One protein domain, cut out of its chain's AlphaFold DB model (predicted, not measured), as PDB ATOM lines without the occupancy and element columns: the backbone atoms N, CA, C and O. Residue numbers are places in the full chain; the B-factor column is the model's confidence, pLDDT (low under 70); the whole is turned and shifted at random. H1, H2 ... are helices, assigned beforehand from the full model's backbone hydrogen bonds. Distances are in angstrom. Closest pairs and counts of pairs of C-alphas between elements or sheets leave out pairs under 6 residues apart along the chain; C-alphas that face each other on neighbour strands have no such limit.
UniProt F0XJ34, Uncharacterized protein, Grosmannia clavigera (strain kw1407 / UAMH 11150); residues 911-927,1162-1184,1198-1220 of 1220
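AT A GLANCE: This is residues 911 to 927, 1162 to 1184 and 1198 to 1220 of the 1220 residues of an uncharacterized protein of Grosmannia clavigera (strain kw1407 / UAMH 11150) (UniProt F0XJ34). Two helices, H1 and H2, stand side by side and run opposite ways with a gap between them, and a third helix, H3, crosses H1 nearly at a right angle on one side. It is an open arrangement with few contacts: H3 packs on the later part of H1, H2 touches no helix, and residues 911 to 917 of H1 stick out free. The printed part has 63 residues in three pieces, with three named helices in the order H1, H2, H3 and no named strand, and its class is all helix. The whole is only just compact, close to loose, with a radius of gyration of the C-alphas of 12.6 A, and the C-alphas span 34 by 31 by 21 A.

IN THESE COORDINATES: H1 holds residues 911 to 927 and is 24.1 A long from first to last C-alpha, beginning at C-alpha 911 at (-92.752, 10.485, 2.233) and ending at C-alpha 927 at (-93.664, -12.755, 8.444). H2, the longest helix, holds the 23 residues 1162 to 1184 and is 32.6 A long; it begins at C-alpha 1162 at (-86.479, -19.732, 15.907). H3 holds residues 1203 to 1217, 20.8 A long, and ends at C-alpha 1217 at (-103.306, -5.174, 1.505).

HOW THE PARTS SIT: H1 touches H3 with residues 918 to 925 alone, and H3 touches H1 with residues 1209 to 1214 alone. The closest C-alphas of the two are those of Ile 921 and Val 1213, 6.7 A apart. Their lines are about perpendicular, at 82 degrees, and their centres are 12.0 A apart. H1 and H2 are near each other, with 7 pairs of C-alphas within 10 A, the closest at 8.2 A. H2 and H3 are apart. In H1, H2 and H3 every O i to N i+4 pair is within hydrogen-bond range.

THE WHOLE: The two C-alphas farthest apart are those of Leu 1183 and Val 1220, at 35.7 A. Residues 928 to 1161 are not printed, and C-alphas 927 and 1162 are 12.5 A apart across that cut. Residues 1185 to 1197 are not printed either, with C-alphas 1184 and 1198 at 15.3 A. The links from H1 to H2 and from H2 to H3 each run across a cut. Val 1220 is the chain's last residue. The mean pLDDT of the printed part is 73.1; 20 residues are under 70, among them residues 1198 to 1201 and 1210 to 1220.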
ATOM      1  N   ASP A 911     -92.638  11.709   3.032       87.44
ATOM      2  CA  ASP A 911     -92.752  10.485   2.233       87.44
ATOM      3  C   ASP A 911     -91.848   9.361   2.751       87.44
ATOM      4  O   ASP A 911     -92.252   8.201   2.747       87.44
ATOM      5  N   HIS A 912     -90.640   9.681   3.230       85.50
ATOM      6  CA  HIS A 912     -89.702   8.661   3.702       85.50
ATOM      7  C   HIS A 912     -90.172   7.975   4.987       85.50
ATOM      8  O   HIS A 912     -89.992   6.767   5.104       85.50
ATOM      9  N   ILE A 913     -90.845   8.690   5.895       86.12
ATOM     10  CA  ILE A 913     -91.438   8.097   7.106       86.12
ATOM     11  C   ILE A 913     -92.642   7.234   6.732       86.12
ATOM     12  O   ILE A 913     -92.744   6.095   7.178       86.12
ATOM     13  N   CYS A 914     -93.535   7.756   5.882       89.94
ATOM     14  CA  CYS A 914     -94.716   7.025   5.423       89.94
ATOM     15  C   CYS A 914     -94.318   5.708   4.739       89.94
ATOM     16  O   CYS A 914     -94.887   4.658   5.030       89.94
ATOM     17  N   ASN A 915     -93.287   5.749   3.888       85.31
ATOM     18  CA  ASN A 915     -92.748   4.576   3.208       85.31
ATOM     19  C   ASN A 915     -92.012   3.623   4.167       85.31
ATOM     20  O   ASN A 915     -92.149   2.411   4.026       85.31
ATOM     21  N   ALA A 916     -91.262   4.137   5.149       87.31
ATOM     22  CA  ALA A 916     -90.580   3.308   6.145       87.31
ATOM     23  C   ALA A 916     -91.573   2.575   7.063       87.31
ATOM     24  O   ALA A 916     -91.407   1.379   7.302       87.31
ATOM     25  N   LEU A 917     -92.623   3.258   7.526       87.00
ATOM     26  CA  LEU A 917     -93.699   2.668   8.324       87.00
ATOM     27  C   LEU A 917     -94.463   1.606   7.521       87.00
ATOM     28  O   LEU A 917     -94.665   0.494   8.005       87.00
ATOM     29  N   TYR A 918     -94.825   1.916   6.272       89.31
ATOM     30  CA  TYR A 918     -95.467   0.964   5.365       89.31
ATOM     31  C   TYR A 918     -94.603  -0.288   5.139       89.31
ATOM     32  O   TYR A 918     -95.105  -1.405   5.251       89.31
ATOM     33  N   ALA A 919     -93.295  -0.122   4.913       85.06
ATOM     34  CA  ALA A 919     -92.364  -1.236   4.744       85.06
ATOM     35  C   ALA A 919     -92.237  -2.118   6.003       85.06
ATOM     36  O   ALA A 919     -92.207  -3.341   5.875       85.06
ATOM     37  N   HIS A 920     -92.212  -1.530   7.205       82.75
ATOM     38  CA  HIS A 920     -92.158  -2.296   8.458       82.75
ATOM     39  C   HIS A 920     -93.408  -3.152   8.670       82.75
ATOM     40  O   HIS A 920     -93.293  -4.318   9.046       82.75
ATOM     41  N   ILE A 921     -94.601  -2.608   8.414       85.31
ATOM     42  CA  ILE A 921     -95.840  -3.352   8.668       85.31
ATOM     43  C   ILE A 921     -96.110  -4.375   7.548       85.31
ATOM     44  O   ILE A 921     -96.566  -5.476   7.845       85.31
ATOM     45  N   LEU A 922     -95.721  -4.096   6.293       86.06
ATOM     46  CA  LEU A 922     -95.667  -5.122   5.237       86.06
ATOM     47  C   LEU A 922     -94.744  -6.288   5.622       86.06
ATOM     48  O   LEU A 922     -95.109  -7.447   5.430       86.06
ATOM     49  N   ALA A 923     -93.558  -6.003   6.173       81.31
ATOM     50  CA  ALA A 923     -92.646  -7.043   6.642       81.31
ATOM     51  C   ALA A 923     -93.272  -7.860   7.783       81.31
ATOM     52  O   ALA A 923     -93.248  -9.088   7.733       81.31
ATOM     53  N   PHE A 924     -93.904  -7.197   8.759       82.38
ATOM     54  CA  PHE A 924     -94.619  -7.862   9.851       82.38
ATOM     55  C   PHE A 924     -95.753  -8.774   9.356       82.38
ATOM     56  O   PHE A 924     -95.846  -9.925   9.789       82.38
ATOM     57  N   ASN A 925     -96.592  -8.301   8.431       77.88
ATOM     58  CA  ASN A 925     -97.689  -9.091   7.871       77.88
ATOM     59  C   ASN A 925     -97.166 -10.273   7.042       77.88
ATOM     60  O   ASN A 925     -97.655 -11.389   7.196       77.88
ATOM     61  N   TYR A 926     -96.130 -10.066   6.225       79.75
ATOM     62  CA  TYR A 926     -95.489 -11.133   5.450       79.75
ATOM     63  C   TYR A 926     -94.888 -12.225   6.350       79.75
ATOM     64  O   TYR A 926     -95.131 -13.409   6.121       79.75
ATOM     65  N   ILE A 927     -94.171 -11.837   7.412       83.12
ATOM     66  CA  ILE A 927     -93.664 -12.755   8.444       83.12
ATOM     67  C   ILE A 927     -94.834 -13.504   9.099       83.12
ATOM     68  O   ILE A 927     -94.834 -14.731   9.125       83.12
ATOM     69  N   ALA A1162     -86.950 -20.825  16.765       75.50
ATOM     70  CA  ALA A1162     -86.479 -19.732  15.907       75.50
ATOM     71  C   ALA A1162     -87.611 -18.775  15.475       75.50
ATOM     72  O   ALA A1162     -87.391 -17.574  15.305       75.50
ATOM     73  N   MET A1163     -88.840 -19.283  15.329       72.88
ATOM     74  CA  MET A1163     -90.022 -18.465  15.051       72.88
ATOM     75  C   MET A1163     -90.426 -17.605  16.258       72.88
ATOM     76  O   MET A1163     -90.721 -16.419  16.091       72.88
ATOM     77  N   CYS A1164     -90.402 -18.174  17.466       79.06
ATOM     78  CA  CYS A1164     -90.648 -17.451  18.714       79.06
ATOM     79  C   CYS A1164     -89.592 -16.361  18.963       79.06
ATOM     80  O   CYS A1164     -89.952 -15.234  19.309       79.06
ATOM     81  N   ASP A1165     -88.312 -16.656  18.723       80.75
ATOM     82  CA  ASP A1165     -87.213 -15.695  18.869       80.75
ATOM     83  C   ASP A1165     -87.340 -14.524  17.883       80.75
ATOM     84  O   ASP A1165     -87.162 -13.367  18.267       80.75
ATOM     85  N   LEU A1166     -87.737 -14.791  16.633       76.94
ATOM     86  CA  LEU A1166     -87.986 -13.752  15.630       76.94
ATOM     87  C   LEU A1166     -89.180 -12.861  16.018       76.94
ATOM     88  O   LEU A1166     -89.091 -11.634  15.917       76.94
ATOM     89  N   GLN A1167     -90.274 -13.444  16.521       73.94
ATOM     90  CA  GLN A1167     -91.417 -12.678  17.039       73.94
ATOM     91  C   GLN A1167     -91.032 -11.832  18.264       73.94
ATOM     92  O   GLN A1167     -91.401 -10.658  18.342       73.94
ATOM     93  N   ALA A1168     -90.241 -12.384  19.189       77.62
ATOM     94  CA  ALA A1168     -89.736 -11.668  20.358       77.62
ATOM     95  C   ALA A1168     -88.776 -10.529  19.971       77.62
ATOM     96  O   ALA A1168     -88.870  -9.430  20.523       77.62
ATOM     97  N   GLY A1169     -87.888 -10.757  18.998       82.12
ATOM     98  CA  GLY A1169     -86.995  -9.748  18.430       82.12
ATOM     99  C   GLY A1169     -87.767  -8.599  17.786       82.12
ATOM    100  O   GLY A1169     -87.537  -7.437  18.118       82.12
ATOM    101  N   LEU A1170     -88.762  -8.902  16.951       77.00
ATOM    102  CA  LEU A1170     -89.598  -7.884  16.312       77.00
ATOM    103  C   LEU A1170     -90.433  -7.099  17.343       77.00
ATOM    104  O   LEU A1170     -90.512  -5.872  17.254       77.00
ATOM    105  N   TYR A1171     -90.985  -7.758  18.369       76.62
ATOM    106  CA  TYR A1171     -91.667  -7.075  19.476       76.62
ATOM    107  C   TYR A1171     -90.720  -6.149  20.257       76.62
ATOM    108  O   TYR A1171     -91.102  -5.022  20.585       76.62
ATOM    109  N   ARG A1172     -89.461  -6.560  20.492       77.19
ATOM    110  CA  ARG A1172     -88.419  -5.680  21.054       77.19
ATOM    111  C   ARG A1172     -88.157  -4.479  20.145       77.19
ATOM    112  O   ARG A1172     -88.151  -3.367  20.658       77.19
ATOM    113  N   CYS A1173     -88.026  -4.660  18.829       76.00
ATOM    114  CA  CYS A1173     -87.839  -3.551  17.887       76.00
ATOM    115  C   CYS A1173     -89.013  -2.557  17.905       76.00
ATOM    116  O   CYS A1173     -88.779  -1.352  17.942       76.00
ATOM    117  N   ILE A1174     -90.269  -3.026  17.945       78.31
ATOM    118  CA  ILE A1174     -91.440  -2.140  18.067       78.31
ATOM    119  C   ILE A1174     -91.440  -1.418  19.422       78.31
ATOM    120  O   ILE A1174     -91.635  -0.203  19.465       78.31
ATOM    121  N   ARG A1175     -91.187  -2.126  20.531       80.56
ATOM    122  CA  ARG A1175     -91.136  -1.522  21.874       80.56
ATOM    123  C   ARG A1175     -90.004  -0.498  21.991       80.56
ATOM    124  O   ARG A1175     -90.212   0.556  22.583       80.56
ATOM    125  N   GLN A1176     -88.845  -0.773  21.396       74.44
ATOM    126  CA  GLN A1176     -87.706   0.140  21.349       74.44
ATOM    127  C   GLN A1176     -88.013   1.361  20.481       74.44
ATOM    128  O   GLN A1176     -87.799   2.470  20.950       74.44
ATOM    129  N   LEU A1177     -88.610   1.192  19.293       78.50
ATOM    130  CA  LEU A1177     -89.083   2.307  18.463       78.50
ATOM    131  C   LEU A1177     -90.037   3.210  19.261       78.50
ATOM    132  O   LEU A1177     -89.810   4.411  19.358       78.50
ATOM    133  N   VAL A1178     -91.066   2.636  19.895       79.31
ATOM    134  CA  VAL A1178     -92.027   3.379  20.730       79.31
ATOM    135  C   VAL A1178     -91.344   4.050  21.931       79.31
ATOM    136  O   VAL A1178     -91.708   5.170  22.283       79.31
ATOM    137  N   SER A1179     -90.337   3.419  22.541       75.88
ATOM    138  CA  SER A1179     -89.587   3.997  23.664       75.88
ATOM    139  C   SER A1179     -88.656   5.134  23.238       75.88
ATOM    140  O   SER A1179     -88.595   6.146  23.929       75.88
ATOM    141  N   THR A1180     -87.963   5.010  22.103       72.94
ATOM    142  CA  THR A1180     -87.153   6.090  21.519       72.94
ATOM    143  C   THR A1180     -88.046   7.269  21.157       72.94
ATOM    144  O   THR A1180     -87.735   8.388  21.547       72.94
ATOM    145  N   LEU A1181     -89.195   7.010  20.519       63.19
ATOM    146  CA  LEU A1181     -90.197   8.032  20.218       63.19
ATOM    147  C   LEU A1181     -90.705   8.733  21.494       63.19
ATOM    148  O   LEU A1181     -90.781   9.958  21.490       63.19
ATOM    149  N   LYS A1182     -90.966   8.008  22.598       69.88
ATOM    150  CA  LYS A1182     -91.308   8.621  23.902       69.88
ATOM    151  C   LYS A1182     -90.188   9.524  24.437       69.88
ATOM    152  O   LYS A1182     -90.431  10.710  24.633       69.88
ATOM    153  N   LEU A1183     -88.968   9.000  24.592       70.62
ATOM    154  CA  LEU A1183     -87.824   9.734  25.166       70.62
ATOM    155  C   LEU A1183     -87.507  11.040  24.416       70.62
ATOM    156  O   LEU A1183     -87.083  12.024  25.018       70.62
ATOM    157  N   THR A1184     -87.735  11.067  23.102       53.09
ATOM    158  CA  THR A1184     -87.576  12.271  22.269       53.09
ATOM    159  C   THR A1184     -88.778  13.221  22.292       53.09
ATOM    160  O   THR A1184     -88.625  14.391  21.951       53.09
ATOM    161  N   LEU A1198     -94.986   1.361  30.885       51.06
ATOM    162  CA  LEU A1198     -94.569   0.833  29.580       51.06
ATOM    163  C   LEU A1198     -94.644  -0.711  29.512       51.06
ATOM    164  O   LEU A1198     -93.847  -1.335  28.808       51.06
ATOM    165  N   HIS A1199     -95.521  -1.342  30.300       45.28
ATOM    166  CA  HIS A1199     -95.480  -2.783  30.573       45.28
ATOM    167  C   HIS A1199     -96.329  -3.641  29.625       45.28
ATOM    168  O   HIS A1199     -95.923  -4.762  29.316       45.28
ATOM    169  N   GLU A1200     -97.405  -3.083  29.070       57.75
ATOM    170  CA  GLU A1200     -98.022  -3.556  27.830       57.75
ATOM    171  C   GLU A1200     -97.992  -2.435  26.787       57.75
ATOM    172  O   GLU A1200     -98.422  -1.309  27.044       57.75
ATOM    173  N   VAL A1201     -97.525  -2.749  25.576       62.00
ATOM    174  CA  VAL A1201     -97.949  -1.989  24.396       62.00
ATOM    175  C   VAL A1201     -99.348  -2.502  24.079       62.00
ATOM    176  O   VAL A1201     -99.476  -3.661  23.692       62.00
ATOM    177  N   ASP A1202    -100.369  -1.666  24.296       74.25
ATOM    178  CA  ASP A1202    -101.786  -2.046  24.209       74.25
ATOM    179  C   ASP A1202    -102.056  -2.977  23.016       74.25
ATOM    180  O   ASP A1202    -101.837  -2.626  21.850       74.25
ATOM    181  N   GLN A1203    -102.545  -4.182  23.316       65.62
ATOM    182  CA  GLN A1203    -102.839  -5.201  22.313       65.62
ATOM    183  C   GLN A1203    -103.887  -4.701  21.302       65.62
ATOM    184  O   GLN A1203    -103.870  -5.123  20.147       65.62
ATOM    185  N   VAL A1204    -104.758  -3.757  21.686       58.81
ATOM    186  CA  VAL A1204    -105.703  -3.078  20.786       58.81
ATOM    187  C   VAL A1204    -104.979  -2.107  19.844       58.81
ATOM    188  O   VAL A1204    -105.333  -2.039  18.665       58.81
ATOM    189  N   PHE A1205    -103.939  -1.402  20.301       75.12
ATOM    190  CA  PHE A1205    -103.108  -0.533  19.457       75.12
ATOM    191  C   PHE A1205    -102.305  -1.343  18.431       75.12
ATOM    192  O   PHE A1205    -102.379  -1.068  17.232       75.12
ATOM    193  N   LEU A1206    -101.616  -2.404  18.866       73.38
ATOM    194  CA  LEU A1206    -100.918  -3.310  17.946       73.38
ATOM    195  C   LEU A1206    -101.897  -3.937  16.949       73.38
ATOM    196  O   LEU A1206    -101.682  -3.868  15.740       73.38
ATOM    197  N   ARG A1207    -103.032  -4.458  17.427       72.38
ATOM    198  CA  ARG A1207    -104.071  -5.025  16.561       72.38
ATOM    199  C   ARG A1207    -104.642  -4.006  15.576       72.38
ATOM    200  O   ARG A1207    -104.884  -4.376  14.435       72.38
ATOM    201  N   THR A1208    -104.833  -2.741  15.957       71.81
ATOM    202  CA  THR A1208    -105.303  -1.709  15.015       71.81
ATOM    203  C   THR A1208    -104.249  -1.315  13.985       71.81
ATOM    204  O   THR A1208    -104.637  -1.026  12.857       71.81
ATOM    205  N   LEU A1209    -102.946  -1.381  14.287       72.44
ATOM    206  CA  LEU A1209    -101.890  -1.249  13.270       72.44
ATOM    207  C   LEU A1209    -101.894  -2.428  12.280       72.44
ATOM    208  O   LEU A1209    -101.843  -2.208  11.068       72.44
ATOM    209  N   CYS A1210    -102.028  -3.662  12.777       69.00
ATOM    210  CA  CYS A1210    -102.109  -4.860  11.938       69.00
ATOM    211  C   CYS A1210    -103.359  -4.845  11.042       69.00
ATOM    212  O   CYS A1210    -103.253  -5.018   9.831       69.00
ATOM    213  N   GLU A1211    -104.540  -4.570  11.608       69.06
ATOM    214  CA  GLU A1211    -105.805  -4.463  10.863       69.06
ATOM    215  C   GLU A1211    -105.790  -3.274   9.884       69.06
ATOM    216  O   GLU A1211    -106.324  -3.379   8.780       69.06
ATOM    217  N   LEU A1212    -105.133  -2.153  10.226       69.25
ATOM    218  CA  LEU A1212    -104.973  -1.017   9.314       69.25
ATOM    219  C   LEU A1212    -104.221  -1.434   8.047       69.25
ATOM    220  O   LEU A1212    -104.689  -1.125   6.952       69.25
ATOM    221  N   VAL A1213    -103.099  -2.148   8.167       67.88
ATOM    222  CA  VAL A1213    -102.294  -2.533   6.994       67.88
ATOM    223  C   VAL A1213    -102.825  -3.782   6.303       67.88
ATOM    224  O   VAL A1213    -102.834  -3.797   5.077       67.88
ATOM    225  N   ARG A1214    -103.440  -4.726   7.025       69.81
ATOM    226  CA  ARG A1214    -104.290  -5.758   6.410       69.81
ATOM    227  C   ARG A1214    -105.371  -5.118   5.530       69.81
ATOM    228  O   ARG A1214    -105.578  -5.540   4.399       69.81
ATOM    229  N   SER A1215    -106.018  -4.048   6.003       54.78
ATOM    230  CA  SER A1215    -107.008  -3.321   5.201       54.78
ATOM    231  C   SER A1215    -106.400  -2.567   4.011       54.78
ATOM    232  O   SER A1215    -107.134  -2.270   3.073       54.78
ATOM    233  N   GLN A1216    -105.098  -2.245   4.019       52.12
ATOM    234  CA  GLN A1216    -104.397  -1.715   2.841       52.12
ATOM    235  C   GLN A1216    -104.023  -2.831   1.857       52.12
ATOM    236  O   GLN A1216    -104.194  -2.644   0.660       52.12
ATOM    237  N   GLU A1217    -103.582  -3.994   2.337       55.97
ATOM    238  CA  GLU A1217    -103.306  -5.174   1.505       55.97
ATOM    239  C   GLU A1217    -104.571  -5.678   0.798       55.97
ATOM    240  O   GLU A1217    -104.538  -5.944  -0.397       55.97
ATOM    241  N   GLU A1218    -105.718  -5.703   1.485       58.41
ATOM    242  CA  GLU A1218    -107.029  -6.011   0.887       58.41
ATOM    243  C   GLU A1218    -107.570  -4.887  -0.042       58.41
ATOM    244  O   GLU A1218    -108.671  -5.008  -0.583       58.41
ATOM    245  N   GLN A1219    -106.812  -3.797  -0.252       44.91
ATOM    246  CA  GLN A1219    -107.099  -2.708  -1.206       44.91
ATOM    247  C   GLN A1219    -106.151  -2.671  -2.430       44.91
ATOM    248  O   GLN A1219    -106.329  -1.788  -3.278       44.91
ATOM    249  N   VAL A1220    -105.176  -3.589  -2.540       48.97
ATOM    250  CA  VAL A1220    -104.151  -3.651  -3.614       48.97
ATOM    251  C   VAL A1220    -104.459  -4.723  -4.664       48.97
ATOM    252  O   VAL A1220    -104.299  -4.388  -5.862       48.97
TER     253      VAL A1220